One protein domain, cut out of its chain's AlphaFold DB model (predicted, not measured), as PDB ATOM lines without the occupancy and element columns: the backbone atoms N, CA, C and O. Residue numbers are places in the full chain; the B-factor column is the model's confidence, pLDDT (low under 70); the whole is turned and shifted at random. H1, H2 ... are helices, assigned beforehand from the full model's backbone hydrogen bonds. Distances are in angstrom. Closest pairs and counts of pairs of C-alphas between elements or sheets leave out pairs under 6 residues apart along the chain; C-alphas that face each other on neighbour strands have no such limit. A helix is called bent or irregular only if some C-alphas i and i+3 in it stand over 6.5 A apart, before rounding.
ATOM      1  N   ASP A 188      41.978 -29.229 -40.383       91.62
ATOM      2  CA  ASP A 188      41.430 -28.675 -39.140       91.62
ATOM      3  C   ASP A 188      41.952 -29.405 -37.896       91.62
ATOM      4  O   ASP A 188      42.170 -28.786 -36.853       91.62
ATOM      5  N   MET A 189      42.222 -30.709 -38.007       92.00
ATOM      6  CA  MET A 189      42.857 -31.465 -36.933       92.00
ATOM      7  C   MET A 189      44.313 -31.046 -36.734       92.00
ATOM      8  O   MET A 189      44.739 -30.854 -35.599       92.00
ATOM      9  N   ILE A 190      45.067 -30.842 -37.816       91.50
ATOM     10  CA  ILE A 190      46.440 -30.315 -37.748       91.50
ATOM     11  C   ILE A 190      46.437 -28.922 -37.108       91.50
ATOM     12  O   ILE A 190      47.242 -28.646 -36.218       91.50
ATOM     13  N   LEU A 191      45.494 -28.063 -37.498       93.69
ATOM     14  CA  LEU A 191      45.319 -26.731 -36.924       93.69
ATOM     15  C   LEU A 191      45.035 -26.798 -35.415       93.69
ATOM     16  O   LEU A 191      45.645 -26.061 -34.641       93.69
ATOM     17  N   PHE A 192      44.170 -27.715 -34.974       95.56
ATOM     18  CA  PHE A 192      43.913 -27.941 -33.551       95.56
ATOM     19  C   PHE A 192      45.143 -28.474 -32.802       95.56
ATOM     20  O   PHE A 192      45.456 -27.997 -31.713       95.56
ATOM     21  N   VAL A 193      45.880 -29.421 -33.385       93.69
ATOM     22  CA  VAL A 193      47.108 -29.975 -32.793       93.69
ATOM     23  C   VAL A 193      48.180 -28.893 -32.627       93.69
ATOM     24  O   VAL A 193      48.766 -28.780 -31.549       93.69
ATOM     25  N   ASN A 194      48.393 -28.061 -33.648       92.88
ATOM     26  CA  ASN A 194      49.310 -26.923 -33.580       92.88
ATOM     27  C   ASN A 194      48.875 -25.926 -32.505       92.88
ATOM     28  O   ASN A 194      49.697 -25.467 -31.720       92.88
ATOM     29  N   HIS A 195      47.574 -25.669 -32.383       95.62
ATOM     30  CA  HIS A 195      47.061 -24.818 -31.318       95.62
ATOM     31  C   HIS A 195      47.350 -25.387 -29.915       95.62
ATOM     32  O   HIS A 195      47.770 -24.661 -29.013       95.62
ATOM     33  N   LEU A 196      47.177 -26.700 -29.715       95.31
ATOM     34  CA  LEU A 196      47.543 -27.368 -28.460       95.31
ATOM     35  C   LEU A 196      49.051 -27.298 -28.186       95.31
ATOM     36  O   LEU A 196      49.457 -27.170 -27.026       95.31
ATOM     37  N   PHE A 197      49.869 -27.394 -29.235       93.38
ATOM     38  CA  PHE A 197      51.318 -27.241 -29.159       93.38
ATOM     39  C   PHE A 197      51.710 -25.829 -28.705       93.38
ATOM     40  O   PHE A 197      52.382 -25.694 -27.683       93.38
ATOM     41  N   GLU A 198      51.210 -24.794 -29.380       93.19
ATOM     42  CA  GLU A 198      51.466 -23.380 -29.070       93.19
ATOM     43  C   GLU A 198      51.034 -23.005 -27.647       93.19
ATOM     44  O   GLU A 198      51.738 -22.288 -26.939       93.19
ATOM     45  N   LYS A 199      49.898 -23.538 -27.183       93.94
ATOM     46  CA  LYS A 199      49.401 -23.329 -25.812       93.94
ATOM     47  C   LYS A 199      50.132 -24.185 -24.762       93.94
ATOM     48  O   LYS A 199      49.790 -24.133 -23.582       93.94
ATOM     49  N   GLY A 200      51.113 -25.001 -25.159       93.62
ATOM     50  CA  GLY A 200      51.963 -25.780 -24.255       93.62
ATOM     51  C   GLY A 200      51.347 -27.079 -23.721       93.62
ATOM     52  O   GLY A 200      51.944 -27.729 -22.855       93.62
ATOM     53  N   TYR A 201      50.193 -27.521 -24.236       95.00
ATOM     54  CA  TYR A 201      49.560 -28.783 -23.817       95.00
ATOM     55  C   TYR A 201      50.342 -30.019 -24.268       95.00
ATOM     56  O   TYR A 201      50.220 -31.075 -23.640       95.00
ATOM     57  N   LEU A 202      51.172 -29.871 -25.305       91.62
ATOM     58  CA  LEU A 202      52.035 -30.925 -25.844       91.62
ATOM     59  C   LEU A 202      53.478 -30.886 -25.320       91.62
ATOM     60  O   LEU A 202      54.249 -31.778 -25.632       91.62
ATOM     61  N   SER A 203      53.832 -29.939 -24.447       86.44
ATOM     62  CA  SER A 203      55.210 -29.727 -23.951       86.44
ATOM     63  C   SER A 203      55.899 -30.946 -23.317       86.44
ATOM     64  O   SER A 203      57.121 -31.012 -23.291       86.44
ATOM     65  N   LEU A 213      56.800 -30.035 -33.929       78.94
ATOM     66  CA  LEU A 213      55.728 -31.015 -34.009       78.94
ATOM     67  C   LEU A 213      55.832 -31.763 -35.340       78.94
ATOM     68  O   LEU A 213      55.584 -31.183 -36.395       78.94
ATOM     69  N   ASP A 214      56.207 -33.038 -35.278       79.75
ATOM     70  CA  ASP A 214      56.171 -33.932 -36.433       79.75
ATOM     71  C   ASP A 214      54.764 -34.531 -36.575       79.75
ATOM     72  O   ASP A 214      54.341 -35.359 -35.763       79.75
ATOM     73  N   VAL A 215      54.020 -34.077 -37.587       76.88
ATOM     74  CA  VAL A 215      52.637 -34.509 -37.846       76.88
ATOM     75  C   VAL A 215      52.580 -35.996 -38.202       76.88
ATOM     76  O   VAL A 215      51.617 -36.668 -37.830       76.88
ATOM     77  N   ASP A 216      53.619 -36.541 -38.836       77.50
ATOM     78  CA  ASP A 216      53.638 -37.939 -39.275       77.50
ATOM     79  C   ASP A 216      53.735 -38.901 -38.074       77.50
ATOM     80  O   ASP A 216      53.109 -39.971 -38.044       77.50
ATOM     81  N   SER A 217      54.407 -38.464 -37.002       75.19
ATOM     82  CA  SER A 217      54.514 -39.193 -35.728       75.19
ATOM     83  C   SER A 217      53.186 -39.333 -34.958       75.19
ATOM     84  O   SER A 217      53.051 -40.203 -34.081       75.19
ATOM     85  N   LEU A 218      52.170 -38.524 -35.302       80.19
ATOM     86  CA  LEU A 218      50.850 -38.527 -34.651       80.19
ATOM     87  C   LEU A 218      50.030 -39.788 -34.950       80.19
ATOM     88  O   LEU A 218      49.023 -40.049 -34.288       80.19
ATOM     89  N   SER A 219      50.473 -40.588 -35.919       78.25
ATOM     90  CA  SER A 219      49.910 -41.902 -36.227       78.25
ATOM     91  C   SER A 219      50.157 -42.937 -35.118       78.25
ATOM     92  O   SER A 219      49.386 -43.892 -34.989       78.25
ATOM     93  N   SER A 220      51.183 -42.746 -34.279       84.00
ATOM     94  CA  SER A 220      51.527 -43.692 -33.215       84.00
ATOM     95  C   SER A 220      50.456 -43.761 -32.117       84.00
ATOM     96  O   SER A 220      49.860 -42.757 -31.718       84.00
ATOM     97  N   SER A 221      50.242 -44.955 -31.556       84.38
ATOM     98  CA  SER A 221      49.293 -45.160 -30.448       84.38
ATOM     99  C   SER A 221      49.635 -44.304 -29.221       84.38
ATOM    100  O   SER A 221      48.734 -43.799 -28.542       84.38
ATOM    101  N   TYR A 222      50.931 -44.090 -28.969       87.25
ATOM    102  CA  TYR A 222      51.429 -43.190 -27.933       87.25
ATOM    103  C   TYR A 222      51.013 -41.741 -28.197       87.25
ATOM    104  O   TYR A 222      50.400 -41.119 -27.324       87.25
ATOM    105  N   ALA A 223      51.280 -41.218 -29.399       88.19
ATOM    106  CA  ALA A 223      50.922 -39.848 -29.753       88.19
ATOM    107  C   ALA A 223      49.406 -39.632 -29.712       88.19
ATOM    108  O   ALA A 223      48.951 -38.648 -29.134       88.19
ATOM    109  N   GLN A 224      48.609 -40.587 -30.197       88.38
ATOM    110  CA  GLN A 224      47.148 -40.535 -30.082       88.38
ATOM    111  C   GLN A 224      46.687 -40.523 -28.620       88.38
ATOM    112  O   GLN A 224      45.816 -39.740 -28.242       88.38
ATOM    113  N   GLY A 225      47.262 -41.377 -27.768       91.19
ATOM    114  CA  GLY A 225      46.994 -41.380 -26.329       91.19
ATOM    115  C   GLY A 225      47.271 -40.019 -25.692       91.19
ATOM    116  O   GLY A 225      46.432 -39.479 -24.964       91.19
ATOM    117  N   PHE A 226      48.426 -39.446 -26.018       92.56
ATOM    118  CA  PHE A 226      48.853 -38.146 -25.528       92.56
ATOM    119  C   PHE A 226      47.941 -37.020 -26.027       92.56
ATOM    120  O   PHE A 226      47.492 -36.201 -25.228       92.56
ATOM    121  N   LEU A 227      47.607 -37.013 -27.316       92.88
ATOM    122  CA  LEU A 227      46.769 -36.001 -27.948       92.88
ATOM    123  C   LEU A 227      45.361 -35.987 -27.356       92.88
ATOM    124  O   LEU A 227      44.853 -34.930 -26.991       92.88
ATOM    125  N   LYS A 228      44.766 -37.167 -27.150       94.56
ATOM    126  CA  LYS A 228      43.470 -37.291 -26.473       94.56
ATOM    127  C   LYS A 228      43.504 -36.714 -25.052       94.56
ATOM    128  O   LYS A 228      42.549 -36.068 -24.628       94.56
ATOM    129  N   ASN A 229      44.593 -36.930 -24.310       95.44
ATOM    130  CA  ASN A 229      44.761 -36.374 -22.962       95.44
ATOM    131  C   ASN A 229      45.029 -34.858 -22.987       95.44
ATOM    132  O   ASN A 229      44.570 -34.137 -22.104       95.44
ATOM    133  N   ALA A 230      45.767 -34.367 -23.983       96.56
ATOM    134  CA  ALA A 230      46.028 -32.946 -24.180       96.56
ATOM    135  C   ALA A 230      44.736 -32.184 -24.501       96.56
ATOM    136  O   ALA A 230      44.457 -31.173 -23.858       96.56
ATOM    137  N   ALA A 231      43.911 -32.717 -25.405       97.31
ATOM    138  CA  ALA A 231      42.603 -32.171 -25.751       97.31
ATOM    139  C   ALA A 231      41.643 -32.151 -24.549       97.31
ATOM    140  O   ALA A 231      40.987 -31.146 -24.289       97.31
ATOM    141  N   GLU A 232      41.610 -33.229 -23.756       97.06
ATOM    142  CA  GLU A 232      40.817 -33.302 -22.522       97.06
ATOM    143  C   GLU A 232      41.248 -32.225 -21.510       97.06
ATOM    144  O   GLU A 232      40.411 -31.515 -20.951       97.06
ATOM    145  N   ARG A 233      42.562 -32.055 -21.296       97.56
ATOM    146  CA  ARG A 233      43.103 -31.006 -20.414       97.56
ATOM    147  C   ARG A 233      42.753 -29.615 -20.928       97.56
ATOM    148  O   ARG A 233      42.259 -28.801 -20.155       97.56
ATOM    149  N   PHE A 234      42.955 -29.365 -22.218       98.25
ATOM    150  CA  PHE A 234      42.577 -28.105 -22.846       98.25
ATOM    151  C   PHE A 234      41.096 -27.792 -22.615       98.25
ATOM    152  O   PHE A 234      40.773 -26.677 -22.208       98.25
ATOM    153  N   GLY A 235      40.217 -28.786 -22.780       97.81
ATOM    154  CA  GLY A 235      38.783 -28.635 -22.546       97.81
ATOM    155  C   GLY A 235      38.452 -28.224 -21.115       97.81
ATOM    156  O   GLY A 235      37.695 -27.280 -20.908       97.81
ATOM    157  N   ARG A 236      39.093 -28.848 -20.118       97.19
ATOM    158  CA  ARG A 236      38.919 -28.467 -18.704       97.19
ATOM    159  C   ARG A 236      39.336 -27.024 -18.434       97.19
ATOM    160  O   ARG A 236      38.656 -26.318 -17.698       97.19
ATOM    161  N   ASN A 237      40.447 -26.588 -19.021       97.69
ATOM    162  CA  ASN A 237      40.952 -25.227 -18.853       97.69
ATOM    163  C   ASN A 237      40.090 -24.174 -19.569       97.69
ATOM    164  O   ASN A 237      40.000 -23.045 -19.097       97.69
ATOM    165  N   HIS A 238      39.439 -24.538 -20.676       97.12
ATOM    166  CA  HIS A 238      38.683 -23.612 -21.523       97.12
ATOM    167  C   HIS A 238      37.181 -23.898 -21.523       97.12
ATOM    168  O   HIS A 238      36.488 -23.650 -22.504       97.12
ATOM    169  N   GLN A 239      36.647 -24.371 -20.398       97.25
ATOM    170  CA  GLN A 239      35.250 -24.791 -20.261       97.25
ATOM    171  C   GLN A 239      34.218 -23.717 -20.677       97.25
ATOM    172  O   GLN A 239      33.087 -24.043 -21.034       97.25
ATOM    173  N   HIS A 240      34.595 -22.435 -20.674       95.81
ATOM    174  CA  HIS A 240      33.760 -21.336 -21.166       95.81
ATOM    175  C   HIS A 240      33.428 -21.441 -22.669       95.81
ATOM    176  O   HIS A 240      32.350 -21.001 -23.066       95.81
ATOM    177  N   ILE A 241      34.291 -22.068 -23.481       97.50
ATOM    178  CA  ILE A 241      34.092 -22.293 -24.926       97.50
ATOM    179  C   ILE A 241      32.869 -23.178 -25.186       97.50
ATOM    180  O   ILE A 241      32.176 -22.979 -26.178       97.50
ATOM    181  N   ALA A 242      32.538 -24.097 -24.268       96.56
ATOM    182  CA  ALA A 242      31.414 -25.025 -24.418       96.56
ATOM    183  C   ALA A 242      30.081 -24.325 -24.740       96.56
ATOM    184  O   ALA A 242      29.244 -24.886 -25.437       96.56
ATOM    185  N   LYS A 243      29.882 -23.096 -24.249       95.56
ATOM    186  CA  LYS A 243      28.647 -22.323 -24.462       95.56
ATOM    187  C   LYS A 243      28.490 -21.789 -25.888       95.56
ATOM    188  O   LYS A 243      27.384 -21.417 -26.261       95.56
ATOM    189  N   TRP A 244      29.583 -21.718 -26.640       96.62
ATOM    190  CA  TRP A 244      29.653 -21.066 -27.948       96.62
ATOM    191  C   TRP A 244      29.792 -22.058 -29.104       96.62
ATOM    192  O   TRP A 244      29.743 -21.646 -30.258       96.62
ATOM    193  N   LEU A 245      29.962 -23.350 -28.805       96.50
ATOM    194  CA  LEU A 245      30.041 -24.387 -29.828       96.50
ATOM    195  C   LEU A 245      28.692 -24.607 -30.506       96.50
ATOM    196  O   LEU A 245      27.637 -24.564 -29.866       96.50
ATOM    197  N   SER A 246      28.743 -24.929 -31.796       97.06
ATOM    198  CA  SER A 246      27.575 -25.317 -32.575       97.06
ATOM    199  C   SER A 246      26.885 -26.545 -31.970       97.06
ATOM    200  O   SER A 246      27.327 -27.689 -32.110       97.06
ATOM    201  N   GLY A 247      25.753 -26.313 -31.301       96.06
ATOM    202  CA  GLY A 247      24.960 -27.379 -30.690       96.06
ATOM    203  C   GLY A 247      24.413 -28.374 -31.717       96.06
ATOM    204  O   GLY A 247      24.308 -29.562 -31.414       96.06
ATOM    205  N   SER A 248      24.104 -27.924 -32.940       96.19
ATOM    206  CA  SER A 248      23.631 -28.797 -34.020       96.19
ATOM    207  C   SER A 248      24.717 -29.754 -34.497       96.19
ATOM    208  O   SER A 248      24.462 -30.952 -34.613       96.19
ATOM    209  N   ASP A 249      25.933 -29.251 -34.719       96.50
ATOM    210  CA  ASP A 249      27.048 -30.074 -35.194       96.50
ATOM    211  C   ASP A 249      27.511 -31.030 -34.093       96.50
ATOM    212  O   ASP A 249      27.746 -32.213 -34.340       96.50
ATOM    213  N   LEU A 250      27.533 -30.567 -32.839       96.06
ATOM    214  CA  LEU A 250      27.886 -31.420 -31.711       96.06
ATOM    215  C   LEU A 250      26.843 -32.525 -31.483       96.06
ATOM    216  O   LEU A 250      27.206 -33.662 -31.175       96.06
ATOM    217  N   LYS A 251      25.555 -32.237 -31.706       95.44
ATOM    218  CA  LYS A 251      24.493 -33.251 -31.677       95.44
ATOM    219  C   LYS A 251      24.678 -34.295 -32.782       95.44
ATOM    220  O   LYS A 251      24.524 -35.482 -32.496       95.44
ATOM    221  N   LYS A 252      25.065 -33.894 -34.003       94.00
ATOM    222  CA  LYS A 252      25.398 -34.833 -35.096       94.00
ATOM    223  C   LYS A 252      26.541 -35.767 -34.702       94.00
ATOM    224  O   LYS A 252      26.393 -36.981 -34.802       94.00
ATOM    225  N   VAL A 253      27.638 -35.219 -34.171       93.06
ATOM    226  CA  VAL A 253      28.779 -36.021 -33.688       93.06
ATOM    227  C   VAL A 253      28.352 -36.976 -32.574       93.06
ATOM    228  O   VAL A 253      28.755 -38.132 -32.544       93.06
ATOM    229  N   THR A 254      27.476 -36.530 -31.681       93.56
ATOM    230  CA  THR A 254      27.000 -37.338 -30.555       93.56
ATOM    231  C   THR A 254      26.157 -38.551 -30.995       93.56
ATOM    232  O   THR A 254      26.187 -39.602 -30.342       93.56
ATOM    233  N   LEU A 255      25.437 -38.439 -32.119       92.50
ATOM    234  CA  LEU A 255      24.621 -39.514 -32.699       92.50
ATOM    235  C   LEU A 255      25.448 -40.624 -33.373       92.50
ATOM    236  O   LEU A 255      24.937 -41.729 -33.535       92.50
ATOM    237  N   LEU A 256      26.723 -40.376 -33.696       87.12
ATOM    238  CA  LEU A 256      27.634 -41.377 -34.280       87.12
ATOM    239  C   LEU A 256      27.885 -42.590 -33.379       87.12
ATOM    240  O   LEU A 256      28.244 -43.672 -33.849       87.12
ATOM    241  N   GLY A 257      27.744 -42.407 -32.069       87.50
ATOM    242  CA  GLY A 257      28.133 -43.409 -31.090       87.50
ATOM    243  C   GLY A 257      29.529 -43.193 -30.526       87.50
ATOM    244  O   GLY A 257      30.090 -42.105 -30.572       87.50
ATOM    245  N   CYS A 258      30.056 -44.224 -29.870       91.81
ATOM    246  CA  CYS A 258      31.389 -44.159 -29.278       91.81
ATOM    247  C   CYS A 258      32.444 -44.423 -30.366       91.81
ATOM    248  O   CYS A 258      32.374 -45.482 -30.990       91.81
ATOM    249  N   PRO A 259      33.453 -43.554 -30.545       89.62
ATOM    250  CA  PRO A 259      34.492 -43.769 -31.558       89.62
ATOM    251  C   PRO A 259      35.512 -44.857 -31.178       89.62
ATOM    252  O   PRO A 259      36.292 -45.314 -32.011       89.62
ATOM    253  N   SER A 260      35.527 -45.282 -29.912       90.75
ATOM    254  CA  SER A 260      36.409 -46.326 -29.384       90.75
ATOM    255  C   SER A 260      35.757 -47.034 -28.193       90.75
ATOM    256  O   SER A 260      34.848 -46.492 -27.565       90.75
ATOM    257  N   VAL A 261      36.254 -48.230 -27.861       92.44
ATOM    258  CA  VAL A 261      35.885 -49.004 -26.658       92.44
ATOM    259  C   VAL A 261      36.688 -48.614 -25.411       92.44
ATOM    260  O   VAL A 261      36.464 -49.162 -24.333       92.44
ATOM    261  N   GLU A 262      37.626 -47.671 -25.535       92.38
ATOM    262  CA  GLU A 262      38.377 -47.125 -24.403       92.38
ATOM    263  C   GLU A 262      37.426 -46.486 -23.377       92.38
ATOM    264  O   GLU A 262      36.638 -45.610 -23.729       92.38
ATOM    265  N   GLN A 263      37.539 -46.873 -22.101       94.19
ATOM    266  CA  GLN A 263      36.622 -46.464 -21.028       94.19
ATOM    267  C   GLN A 263      36.358 -44.957 -20.993       94.19
ATOM    268  O   GLN A 263      35.204 -44.538 -20.974       94.19
ATOM    269  N   LYS A 264      37.421 -44.143 -21.014       94.62
ATOM    270  CA  LYS A 264      37.307 -42.677 -20.979       94.62
ATOM    271  C   LYS A 264      36.546 -42.134 -22.181       94.62
ATOM    272  O   LYS A 264      35.698 -41.266 -22.032       94.62
ATOM    273  N   THR A 265      36.826 -42.672 -23.362       94.88
ATOM    274  CA  THR A 265      36.193 -42.255 -24.615       94.88
ATOM    275  C   THR A 265      34.724 -42.680 -24.663       94.88
ATOM    276  O   THR A 265      33.876 -41.895 -25.077       94.88
ATOM    277  N   VAL A 266      34.399 -43.886 -24.180       95.19
ATOM    278  CA  VAL A 266      33.007 -44.337 -24.044       95.19
ATOM    279  C   VAL A 266      32.255 -43.454 -23.056       95.19
ATOM    280  O   VAL A 266      31.164 -42.994 -23.374       95.19
ATOM    281  N   LEU A 267      32.831 -43.188 -21.883       95.62
ATOM    282  CA  LEU A 267      32.196 -42.361 -20.862       95.62
ATOM    283  C   LEU A 267      31.967 -40.926 -21.358       95.62
ATOM    284  O   LEU A 267      30.871 -40.403 -21.187       95.62
ATOM    285  N   ALA A 268      32.949 -40.338 -22.045       96.44
ATOM    286  CA  ALA A 268      32.823 -39.024 -22.668       96.44
ATOM    287  C   ALA A 268      31.686 -38.983 -23.703       96.44
ATOM    288  O   ALA A 268      30.821 -38.113 -23.643       96.44
ATOM    289  N   ALA A 269      31.611 -39.968 -24.603       95.69
ATOM    290  CA  ALA A 269      30.528 -40.043 -25.586       95.69
ATOM    291  C   ALA A 269      29.144 -40.204 -24.926       95.69
ATOM    292  O   ALA A 269      28.168 -39.603 -25.376       95.69
ATOM    293  N   LYS A 270      29.058 -40.977 -23.837       95.88
ATOM    294  CA  LYS A 270      27.827 -41.137 -23.048       95.88
ATOM    295  C   LYS A 270      27.415 -39.854 -22.326       95.88
ATOM    296  O   LYS A 270      26.237 -39.499 -22.312       95.88
ATOM    297  N   ASN A 271      28.378 -39.126 -21.768       95.88
ATOM    298  CA  ASN A 271      28.146 -37.812 -21.169       95.88
ATOM    299  C   ASN A 271      27.565 -36.823 -22.184       95.88
ATOM    300  O   ASN A 271      26.590 -36.139 -21.879       95.88
ATOM    301  N   LEU A 272      28.118 -36.785 -23.402       96.00
ATOM    302  CA  LEU A 272      27.597 -35.937 -24.477       96.00
ATOM    303  C   LEU A 272      26.161 -36.311 -24.853       96.00
ATOM    304  O   LEU A 272      25.304 -35.436 -24.942       96.00
ATOM    305  N   ARG A 273      25.861 -37.606 -25.012       95.75
ATOM    306  CA  ARG A 273      24.487 -38.071 -25.284       95.75
ATOM    307  C   ARG A 273      23.519 -37.667 -24.187       95.75
ATOM    308  O   ARG A 273      22.420 -37.202 -24.481       95.75
ATOM    309  N   THR A 274      23.961 -37.770 -22.941       95.62
ATOM    310  CA  THR A 274      23.163 -37.377 -21.786       95.62
ATOM    311  C   THR A 274      22.864 -35.875 -21.788       95.62
ATOM    312  O   THR A 274      21.725 -35.492 -21.541       95.62
ATOM    313  N   PHE A 275      23.835 -35.029 -22.149       95.31
ATOM    314  CA  PHE A 275      23.629 -33.584 -22.309       95.31
ATOM    315  C   PHE A 275      22.572 -33.251 -23.382       95.31
ATOM    316  O   PHE A 275      21.754 -32.356 -23.191       95.31
ATOM    317  N   PHE A 276      22.532 -34.002 -24.486       95.69
ATOM    318  CA  PHE A 276      21.535 -33.820 -25.552       95.69
ATOM    319  C   PHE A 276      20.215 -34.576 -25.332       95.69
ATOM    320  O   PHE A 276      19.376 -34.584 -26.236       95.69
ATOM    321  N   ASN A 277      20.016 -35.210 -24.171       94.62
ATOM    322  CA  ASN A 277      18.872 -36.085 -23.888       94.62
ATOM    323  C   ASN A 277      18.670 -37.183 -24.955       94.62
ATOM    324  O   ASN A 277      17.544 -37.517 -25.315       94.62
ATOM    325  N   ILE A 278      19.767 -37.734 -25.481       94.69
ATOM    326  CA  ILE A 278      19.743 -38.850 -26.430       94.69
ATOM    327  C   ILE A 278      19.738 -40.159 -25.642       94.69
ATOM    328  O   ILE A 278      20.597 -40.395 -24.794       94.69
ATOM    329  N   GLU A 279      18.788 -41.039 -25.951       92.69
ATOM    330  CA  GLU A 279      18.717 -42.359 -25.332       92.69
ATOM    331  C   GLU A 279      19.898 -43.237 -25.763       92.69
ATOM    332  O   GLU A 279      20.040 -43.575 -26.941       92.69
ATOM    333  N   GLU A 280      20.712 -43.675 -24.797       91.56
ATOM    334  CA  GLU A 280      21.874 -44.548 -25.031       91.56
ATOM    335  C   GLU A 280      21.530 -45.786 -25.855       91.56
ATOM    336  O   GLU A 280      22.280 -46.181 -26.739       91.56
ATOM    337  N   ASP A 281      20.368 -46.377 -25.602       89.94
ATOM    338  CA  ASP A 281      19.892 -47.554 -26.308       89.94
ATOM    339  C   ASP A 281      19.744 -47.317 -27.814       89.94
ATOM    340  O   ASP A 281      20.065 -48.207 -28.596       89.94
ATOM    341  N   THR A 282      19.299 -46.134 -28.240       92.56
ATOM    342  CA  THR A 282      19.102 -45.828 -29.669       92.56
ATOM    343  C   THR A 282      20.422 -45.801 -30.437       92.56
ATOM    344  O   THR A 282      20.466 -46.204 -31.595       92.56
ATOM    345  N   VAL A 283      21.512 -45.420 -29.765       92.62
ATOM    346  CA  VAL A 283      22.851 -45.312 -30.355       92.62
ATOM    347  C   VAL A 283      23.674 -46.587 -30.131       92.62
ATOM    348  O   VAL A 283      24.358 -47.066 -31.031       92.62
ATOM    349  N   CYS A 284      23.593 -47.196 -28.946       91.69
ATOM    350  CA  CYS A 284      24.338 -48.407 -28.606       91.69
ATOM    351  C   CYS A 284      23.722 -49.691 -29.184       91.69
ATOM    352  O   CYS A 284      24.471 -50.639 -29.420       91.69
ATOM    353  N   LYS A 285      22.402 -49.766 -29.430       90.00
ATOM    354  CA  LYS A 285      21.776 -50.955 -30.047       90.00
ATOM    355  C   LYS A 285      22.347 -51.276 -31.436       90.00
ATOM    356  O   LYS A 285      22.717 -52.441 -31.598       90.00
ATOM    357  N   PRO A 286      22.458 -50.313 -32.378       90.00
ATOM    358  CA  PRO A 286      23.061 -50.529 -33.698       90.00
ATOM    359  C   PRO A 286      24.593 -50.365 -33.720       90.00
ATOM    360  O   PRO A 286      25.204 -50.442 -34.781       90.00
ATOM    361  N   CYS A 287      25.240 -50.113 -32.578       88.56
ATOM    362  CA  CYS A 287      26.669 -49.813 -32.539       88.56
ATOM    363  C   CYS A 287      27.528 -51.019 -32.959       88.56
ATOM    364  O   CYS A 287      27.461 -52.087 -32.353       88.56
ATOM    365  N   VAL A 288      28.426 -50.809 -33.925       87.31
ATOM    366  CA  VAL A 288      29.376 -51.829 -34.415       87.31
ATOM    367  C   VAL A 288      30.326 -52.319 -33.311       87.31
ATOM    368  O   VAL A 288      30.751 -53.468 -33.308       87.31
ATOM    369  N   LEU A 289      30.618 -51.470 -32.319       88.19
ATOM    370  CA  LEU A 289      31.488 -51.797 -31.183       88.19
ATOM    371  C   LEU A 289      30.753 -52.481 -30.020       88.19
ATOM    372  O   LEU A 289      31.354 -52.748 -28.981       88.19
ATOM    373  N   LYS A 290      29.448 -52.745 -30.145       88.81
ATOM    374  CA  LYS A 290      28.620 -53.252 -29.043       88.81
ATOM    375  C   LYS A 290      29.136 -54.572 -28.467       88.81
ATOM    376  O   LYS A 290      29.135 -54.732 -27.251       88.81
ATOM    377  N   SER A 291      29.586 -55.493 -29.320       89.75
ATOM    378  CA  SER A 291      30.081 -56.816 -28.909       89.75
ATOM    379  C   SER A 291      31.374 -56.752 -28.088       89.75
ATOM    380  O   SER A 291      31.591 -57.605 -27.232       89.75
ATOM    381  N   SER A 292      32.208 -55.731 -28.303       91.00
ATOM    382  CA  SER A 292      33.486 -55.533 -27.607       91.00
ATOM    383  C   SER A 292      33.429 -54.469 -26.500       91.00
ATOM    384  O   SER A 292      34.356 -54.349 -25.696       91.00
ATOM    385  N   CYS A 293      32.337 -53.705 -26.405       92.50
ATOM    386  CA  CYS A 293      32.167 -52.646 -25.417       92.50
ATOM    387  C   CYS A 293      31.747 -53.194 -24.043       92.50
ATOM    388  O   CYS A 293      30.569 -53.429 -23.766       92.50
ATOM    389  N   LYS A 294      32.712 -53.284 -23.121       93.69
ATOM    390  CA  LYS A 294      32.477 -53.675 -21.715       93.69
ATOM    391  C   LYS A 294      31.584 -52.692 -20.943       93.69
ATOM    392  O   LYS A 294      31.003 -53.050 -19.925       93.69
ATOM    393  N   PHE A 295      31.440 -51.465 -21.443       92.31
ATOM    394  CA  PHE A 295      30.725 -50.377 -20.775       92.31
ATOM    395  C   PHE A 295      29.313 -50.153 -21.319       92.31
ATOM    396  O   PHE A 295      28.685 -49.159 -20.966       92.31
ATOM    397  N   MET A 296      28.779 -51.045 -22.163       86.19
ATOM    398  CA  MET A 296      27.452 -50.889 -22.777       86.19
ATOM    399  C   MET A 296      26.358 -50.581 -21.743       86.19
ATOM    400  O   MET A 296      25.610 -49.622 -21.914       86.19
ATOM    401  N   LYS A 297      26.315 -51.335 -20.637       85.25
ATOM    402  CA  LYS A 297      25.302 -51.193 -19.574       85.25
ATOM    403  C   LYS A 297      25.589 -50.061 -18.581       85.25
ATOM    404  O   LYS A 297      24.735 -49.756 -17.754       85.25
ATOM    405  N   GLN A 298      26.776 -49.455 -18.636       88.25
ATOM    406  CA  GLN A 298      27.145 -48.388 -17.712       88.25
ATOM    407  C   GLN A 298      26.318 -47.139 -18.012       88.25
ATOM    408  O   GLN A 298      26.355 -46.617 -19.127       88.25
ATOM    409  N   ARG A 299      25.569 -46.667 -17.019       86.25
ATOM    410  CA  ARG A 299      24.846 -45.398 -17.101       86.25
ATOM    411  C   ARG A 299      25.739 -44.268 -16.616       86.25
ATOM    412  O   ARG A 299      26.706 -44.508 -15.892       86.25
ATOM    413  N   VAL A 300      25.409 -43.063 -17.050       89.69
ATOM    414  CA  VAL A 300      26.071 -41.847 -16.595       89.69
ATOM    415  C   VAL A 300      25.015 -40.874 -16.115       89.69
ATOM    416  O   VAL A 300      23.881 -40.900 -16.602       89.69
ATOM    417  N   ASP A 301      25.375 -40.077 -15.119       88.88
ATOM    418  CA  ASP A 301      24.459 -39.130 -14.503       88.88
ATOM    419  C   ASP A 301      24.084 -38.015 -15.475       88.88
ATOM    420  O   ASP A 301      24.858 -37.635 -16.361       88.88
ATOM    421  N   LYS A 302      22.878 -37.471 -15.292       88.88
ATOM    422  CA  LYS A 302      22.392 -36.363 -16.110       88.88
ATOM    423  C   LYS A 302      23.310 -35.151 -15.972       88.88
ATOM    424  O   LYS A 302      23.498 -34.639 -14.873       88.88
ATOM    425  N   LYS A 303      23.850 -34.680 -17.099       87.81
ATOM    426  CA  LYS A 303      24.638 -33.446 -17.170       87.81
ATOM    427  C   LYS A 303      23.769 -32.299 -17.678       87.81
ATOM    428  O   LYS A 303      23.323 -32.318 -18.817       87.81
ATOM    429  N   GLU A 304      23.583 -31.276 -16.846       89.19
ATOM    430  CA  GLU A 304      22.888 -30.034 -17.231       89.19
ATOM    431  C   GLU A 304      23.735 -29.142 -18.147       89.19
ATOM    432  O   GLU A 304      23.214 -28.323 -18.900       89.19
ATOM    433  N   LYS A 305      25.063 -29.275 -18.063       93.50
ATOM    434  CA  LYS A 305      26.025 -28.447 -18.792       93.50
ATOM    435  C   LYS A 305      26.898 -29.321 -19.676       93.50
ATOM    436  O   LYS A 305      27.325 -30.398 -19.259       93.50
ATOM    437  N   LEU A 306      27.202 -28.814 -20.866       95.75
ATOM    438  CA  LEU A 306      28.145 -29.447 -21.775       95.75
ATOM    439  C   LEU A 306      29.541 -29.438 -21.154       95.75
ATOM    440  O   LEU A 306      30.034 -28.379 -20.779       95.75
ATOM    441  N   ASP A 307      30.186 -30.596 -21.087       96.50
ATOM    442  CA  ASP A 307      31.574 -30.741 -20.656       96.50
ATOM    443  C   ASP A 307      32.501 -30.671 -21.877       96.50
ATOM    444  O   ASP A 307      32.455 -31.539 -22.755       96.50
ATOM    445  N   LEU A 308      33.331 -29.625 -21.960       98.00
ATOM    446  CA  LEU A 308      34.220 -29.436 -23.103       98.00
ATOM    447  C   LEU A 308      35.310 -30.506 -23.146       98.00
ATOM    448  O   LEU A 308      35.766 -30.868 -24.227       98.00
ATOM    449  N   ALA A 309      35.724 -31.034 -21.992       97.81
ATOM    450  CA  ALA A 309      36.720 -32.094 -21.942       97.81
ATOM    451  C   ALA A 309      36.185 -33.373 -22.600       97.81
ATOM    452  O   ALA A 309      36.892 -33.994 -23.397       97.81
ATOM    453  N   ASP A 310      34.920 -33.716 -22.330       97.31
ATOM    454  CA  ASP A 310      34.241 -34.840 -22.978       97.31
ATOM    455  C   ASP A 310      34.065 -34.594 -24.485       97.31
ATOM    456  O   ASP A 310      34.371 -35.473 -25.295       97.31
ATOM    457  N   ALA A 311      33.638 -33.385 -24.874       97.50
ATOM    458  CA  ALA A 311      33.471 -33.001 -26.278       97.50
ATOM    459  C   ALA A 311      34.780 -33.135 -27.065       97.50
ATOM    460  O   ALA A 311      34.830 -33.816 -28.089       97.50
ATOM    461  N   LEU A 312      35.865 -32.545 -26.560       97.75
ATOM    462  CA  LEU A 312      37.159 -32.563 -27.234       97.75
ATOM    463  C   LEU A 312      37.789 -33.949 -27.263       97.75
ATOM    464  O   LEU A 312      38.425 -34.292 -28.260       97.75
ATOM    465  N   ARG A 313      37.588 -34.773 -26.228       96.50
ATOM    466  CA  ARG A 313      38.011 -36.180 -26.248       96.50
ATOM    467  C   ARG A 313      37.371 -36.912 -27.425       96.50
ATOM    468  O   ARG A 313      38.076 -37.582 -28.174       96.50
ATOM    469  N   VAL A 314      36.056 -36.777 -27.592       95.62
ATOM    470  CA  VAL A 314      35.300 -37.442 -28.664       95.62
ATOM    471  C   VAL A 314      35.704 -36.904 -30.037       95.62
ATOM    472  O   VAL A 314      36.055 -37.699 -30.909       95.62
ATOM    473  N   LEU A 315      35.747 -35.580 -30.210       95.44
ATOM    474  CA  LEU A 315      36.156 -34.936 -31.465       95.44
ATOM    475  C   LEU A 315      37.565 -35.353 -31.896       95.44
ATOM    476  O   LEU A 315      37.767 -35.725 -33.048       95.44
ATOM    477  N   THR A 316      38.514 -35.378 -30.956       94.69
ATOM    478  CA  THR A 316      39.897 -35.803 -31.215       94.69
ATOM    479  C   THR A 316      39.946 -37.234 -31.736       94.69
ATOM    480  O   THR A 316      40.635 -37.507 -32.709       94.69
ATOM    481  N   VAL A 317      39.195 -38.166 -31.136       92.25
ATOM    482  CA  VAL A 317      39.224 -39.573 -31.571       92.25
ATOM    483  C   VAL A 317      38.601 -39.734 -32.962       92.25
ATOM    484  O   VAL A 317      39.128 -40.502 -33.765       92.25
ATOM    485  N   HIS A 318      37.519 -39.007 -33.267       90.44
ATOM    486  CA  HIS A 318      36.934 -39.006 -34.612       90.44
ATOM    487  C   HIS A 318      37.896 -38.426 -35.657       90.44
ATOM    488  O   HIS A 318      38.033 -38.991 -36.738       90.44
ATOM    489  N   ALA A 319      38.595 -37.340 -35.325       89.69
ATOM    490  CA  ALA A 319      39.513 -36.660 -36.234       89.69
ATOM    491  C   ALA A 319      40.869 -37.373 -36.405       89.69
ATOM    492  O   ALA A 319      41.495 -37.265 -37.456       89.69
ATOM    493  N   SER A 320      41.333 -38.125 -35.400       83.00
ATOM    494  CA  SER A 320      42.627 -38.832 -35.426       83.00
ATOM    495  C   SER A 320      42.632 -40.144 -36.223       83.00
ATOM    496  O   SER A 320      43.628 -40.865 -36.192       83.00
ATOM    497  N   ASN A 321      41.557 -40.480 -36.949       66.31
ATOM    498  CA  ASN A 321      41.463 -41.689 -37.783       66.31
ATOM    499  C   ASN A 321      41.710 -43.024 -37.034       66.31
ATOM    500  O   ASN A 321      41.978 -44.054 -37.657       66.31
ATOM    501  N   SER A 322      41.618 -43.033 -35.699       53.50
ATOM    502  CA  SER A 322      42.060 -44.144 -34.836       53.50
ATOM    503  C   SER A 322      40.972 -45.182 -34.524       53.50
ATOM    504  O   SER A 322      41.139 -45.997 -33.617       53.50
ATOM    505  N   GLY A 323      39.833 -45.137 -35.217       51.03
ATOM    506  CA  GLY A 323      38.677 -45.989 -34.937       51.03
ATOM    507  C   GLY A 323      38.260 -46.847 -36.137       51.03
ATOM    508  O   GLY A 323      38.364 -46.396 -37.278       51.03
ATOM    509  N   PRO A 324      37.694 -48.048 -35.910       46.44
ATOM    510  CA  PRO A 324      37.147 -48.900 -36.975       46.44
ATOM    511  C   PRO A 324      35.950 -48.268 -37.715       46.44
ATOM    512  O   PRO A 324      35.484 -48.811 -38.711       46.44
ATOM    513  N   GLN A 325      35.444 -47.121 -37.247       50.41
ATOM    514  CA  GLN A 325      34.283 -46.425 -37.804       50.41
ATOM    515  C   GLN A 325      34.564 -45.619 -39.078       50.41
ATOM    516  O   GLN A 325      33.608 -45.208 -39.727       50.41
ATOM    517  N   GLN A 326      35.823 -45.403 -39.472       47.69
ATOM    518  CA  GLN A 326      36.133 -44.547 -40.627       47.69
ATOM    519  C   GLN A 326      35.524 -45.060 -41.946       47.69
ATOM    520  O   GLN A 326      35.239 -44.265 -42.830       47.69
ATOM    521  N   LEU A 327      35.242 -46.363 -42.053       49.25
ATOM    522  CA  LEU A 327      34.601 -46.956 -43.232       49.25
ATOM    523  C   LEU A 327      33.091 -46.653 -43.343       49.25
ATOM    524  O   LEU A 327      32.468 -47.053 -44.320       49.25
ATOM    525  N   ALA A 328      32.498 -45.952 -42.367       52.44
ATOM    526  CA  ALA A 328      31.067 -45.637 -42.330       52.44
ATOM    527  C   ALA A 328      30.747 -44.174 -41.956       52.44
ATOM    528  O   ALA A 328      29.578 -43.835 -41.755       52.44
ATOM    529  N   LEU A 329      31.748 -43.293 -41.834       65.06
ATOM    530  CA  LEU A 329      31.492 -41.879 -41.554       65.06
ATOM    531  C   LEU A 329      31.144 -41.144 -42.854       65.06
ATOM    532  O   LEU A 329      31.987 -40.982 -43.728       65.06
ATOM    533  N   SER A 330      29.897 -40.684 -42.968       73.38
ATOM    534  CA  SER A 330      29.467 -39.750 -44.015       73.38
ATOM    535  C   SER A 330      30.322 -38.478 -43.990       73.38
ATOM    536  O   SER A 330      30.643 -37.963 -42.914       73.38
ATOM    537  N   ASN A 331      30.633 -37.946 -45.174       78.38
ATOM    538  CA  ASN A 331      31.378 -36.697 -45.357       78.38
ATOM    539  C   ASN A 331      30.790 -35.543 -44.527       78.38
ATOM    540  O   ASN A 331      31.534 -34.784 -43.913       78.38
ATOM    541  N   GLU A 332      29.460 -35.484 -44.413       82.19
ATOM    542  CA  GLU A 332      28.738 -34.475 -43.623       82.19
ATOM    543  C   GLU A 332      29.127 -34.492 -42.129       82.19
ATOM    544  O   GLU A 332      29.168 -33.467 -41.441       82.19
ATOM    545  N   MET A 333      29.430 -35.675 -41.598       85.50
ATOM    546  CA  MET A 333      29.755 -35.847 -40.184       85.50
ATOM    547  C   MET A 333      31.197 -35.435 -39.904       85.50
ATOM    548  O   MET A 333      31.459 -34.771 -38.903       85.50
ATOM    549  N   MET A 334      32.119 -35.759 -40.811       87.06
ATOM    550  CA  MET A 334      33.498 -35.274 -40.719       87.06
ATOM    551  C   MET A 334      33.578 -33.757 -40.886       87.06
ATOM    552  O   MET A 334      34.352 -33.113 -40.183       87.06
ATOM    553  N   GLU A 335      32.729 -33.169 -41.728       91.62
ATOM    554  CA  GLU A 335      32.595 -31.716 -41.835       91.62
ATOM    555  C   GLU A 335      32.128 -31.087 -40.514       91.62
ATOM    556  O   GLU A 335      32.695 -30.090 -40.069       91.62
ATOM    557  N   SER A 336      31.181 -31.727 -39.820       95.19
ATOM    558  CA  SER A 336      30.742 -31.300 -38.483       95.19
ATOM    559  C   SER A 336      31.884 -31.360 -37.456       95.19
ATOM    560  O   SER A 336      32.074 -30.418 -36.687       95.19
ATOM    561  N   VAL A 337      32.684 -32.435 -37.457       94.62
ATOM    562  CA  VAL A 337      33.860 -32.576 -36.574       94.62
ATOM    563  C   VAL A 337      34.891 -31.481 -36.854       94.62
ATOM    564  O   VAL A 337      35.330 -30.796 -35.932       94.62
ATOM    565  N   ASN A 338      35.250 -31.293 -38.122       93.88
ATOM    566  CA  ASN A 338      36.224 -30.300 -38.565       93.88
ATOM    567  C   ASN A 338      35.781 -28.872 -38.213       93.88
ATOM    568  O   ASN A 338      36.559 -28.092 -37.660       93.88
ATOM    569  N   LYS A 339      34.504 -28.552 -38.445       96.38
ATOM    570  CA  LYS A 339      33.916 -27.263 -38.077       96.38
ATOM    571  C   LYS A 339      34.000 -27.007 -36.572       96.38
ATOM    572  O   LYS A 339      34.443 -25.933 -36.173       96.38
ATOM    573  N   LEU A 340      33.656 -27.992 -35.741       97.56
ATOM    574  CA  LEU A 340      33.754 -27.868 -34.283       97.56
ATOM    575  C   LEU A 340      35.201 -27.662 -33.815       97.56
ATOM    576  O   LEU A 340      35.446 -26.820 -32.956       97.56
ATOM    577  N   LEU A 341      36.176 -28.381 -34.385       97.06
ATOM    578  CA  LEU A 341      37.596 -28.177 -34.062       97.06
ATOM    579  C   LEU A 341      38.054 -26.753 -34.405       97.06
ATOM    580  O   LEU A 341      38.729 -26.104 -33.604       97.06
ATOM    581  N   LYS A 342      37.632 -26.235 -35.559       96.62
ATOM    582  CA  LYS A 342      37.915 -24.860 -35.974       96.62
ATOM    583  C   LYS A 342      37.253 -23.823 -35.062       96.62
ATOM    584  O   LYS A 342      37.891 -22.829 -34.715       96.62
ATOM    585  N   GLU A 343      36.005 -24.045 -34.646       97.38
ATOM    586  CA  GLU A 343      35.310 -23.201 -33.663       97.38
ATOM    587  C   GLU A 343      36.083 -23.145 -32.343       97.38
ATOM    588  O   GLU A 343      36.361 -22.056 -31.847       97.38
ATOM    589  N   VAL A 344      36.506 -24.301 -31.821       97.94
ATOM    590  CA  VAL A 344      37.291 -24.391 -30.581       97.94
ATOM    591  C   VAL A 344      38.553 -23.537 -30.662       97.94
ATOM    592  O   VAL A 344      38.819 -22.769 -29.741       97.94
ATOM    593  N   VAL A 345      39.308 -23.639 -31.759       97.50
ATOM    594  CA  VAL A 345      40.560 -22.883 -31.934       97.50
ATOM    595  C   VAL A 345      40.315 -21.389 -32.115       97.50
ATOM    596  O   VAL A 345      41.144 -20.572 -31.728       97.50
ATOM    597  N   ASN A 346      39.191 -20.995 -32.707       96.94
ATOM    598  CA  ASN A 346      38.856 -19.580 -32.843       96.94
ATOM    599  C   ASN A 346      38.394 -18.961 -31.522       96.94
ATOM    600  O   ASN A 346      38.701 -17.803 -31.264       96.94
ATOM    601  N   LEU A 347      37.691 -19.728 -30.689       96.94
ATOM    602  CA  LEU A 347      37.151 -19.276 -29.407       96.94
ATOM    603  C   LEU A 347      38.188 -19.267 -28.272       96.94
ATOM    604  O   LEU A 347      37.921 -18.705 -27.215       96.94
ATOM    605  N   SER A 348      39.350 -19.891 -28.466       94.44
ATOM    606  CA  SER A 348      40.446 -19.964 -27.488       94.44
ATOM    607  C   SER A 348      41.569 -18.943 -27.705       94.44
ATOM    608  O   SER A 348      42.607 -19.005 -27.023       94.44
ATOM    609  N   LYS A 349      41.406 -18.066 -28.700       86.12
ATOM    610  CA  LYS A 349      42.374 -17.023 -29.052       86.12
ATOM    611  C   LYS A 349      42.362 -15.877 -28.058       86.12
ATOM    612  O   LYS A 349      41.260 -15.456 -27.650       86.12
TER     613      LYS A 349
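Overview. This is residues 188 to 203 and 213 to 349 of the 349 residues of an uncharacterized protein of Cinnamomum micranthum f. kanehirae (UniProt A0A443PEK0). One helix, H8, runs through the middle of a compact, all-helix body, with H3, H6 and H10 packed round it, mostly crossed rather than side by side. H1 packs on H3 and H10 at one end of the longest axis; at the other end lie H7 and part of the long stretch 285 to 307, which has no named element and leads back to H8. The printed part has 153 residues with ten named helices, H1 to H10 in chain order, and no named strand. The radius of gyration of the C-alphas is 14.5 A, and the spans are 40 by 32 by 26 A.

Arrangement. Start at H1, residues 188 to 198: H10, residues 331 to 347, touches it with residues 338 to 345 alone, the same way at a shallow tilt of 26 degrees, the closest C-alphas being those of Asp 188 and Asn 338, 5.5 A apart. H3, residues 221 to 237, touches H1 with residues 227 to 234 alone, closest at Leu 196 and Ala 230, whose C-alphas are 7.2 A apart. H2, residues 216 to 219, is close to H3 but not clearly touching, with C-alphas 218 and 224 nearest at 6.2 A. Next look at the hub, H8, residues 308 to 319: it touches H3 opposite ways at a shallow tilt of 31 degrees, the closest C-alphas, of Gly 235 and Ala 309, being 4.1 A apart. With residues 308 to 309 alone H8 touches H4, residues 239 to 243, where C-alphas 242 and 308 are closest at 5.4 A. With residues 309 to 314 alone it touches H6, residues 263 to 275, at a steep tilt of 64 degrees, C-alphas 268 and 310 being closest at 4.4 A. With residues 315 to 319 alone it touches H10, closest at C-alphas 315 and 337, 6.1 A. H5, residues 247 to 255, touches H10, closest at C-alphas 249 and 336, 5.1 A, and H6, closest at C-alphas 254 and 273, 5.9 A. H7, residues 280 to 284, and H6 only just touch, with 3 pairs of C-alphas within 8 A, and only at the corner; C-alphas 273 and 280 are closest at 7.0 A. H9, residues 324 to 328, touches no helix. In H1, H3, H5, H6, H7, H8 and H10 every O i to N i+4 pair is within hydrogen-bond range; H4 has 0 of 1 but 2 of 2 O i to N i+3 pairs, H9 0 of 1 and 1 of 2, and H2 is too short for an i+4 pair.

Along the chain. Find C-alpha 188 at (41.430, -28.675, -39.140), where H1 begins its 15.2 A. H2 precedes H3, which runs 24.5 A from C-alpha 221 at (49.293, -45.160, -30.448). After H4 come H5, 12.3 A, H6, 18.3 A, and H7; H8 then spans 15.9 A. H9 is irregular, with C-alphas 324 and 327 7.0 A apart. H10 runs 24.3 A to C-alpha 347 at (37.151, -19.276, -29.407).

Size, cuts and confidence. The C-alphas of Ser 291 and Lys 349, the chain's last residue, are the two farthest apart, at 41.6 A. Residues 204 to 212 are not printed, and C-alphas 203 and 213 are 10.2 A apart across this cut, in the link H1 to H2. The link H7 to H8 is long, with 23 residues. The mean pLDDT of the printed part is 89.9; look for low confidence, under 70, at residues 321 to 329.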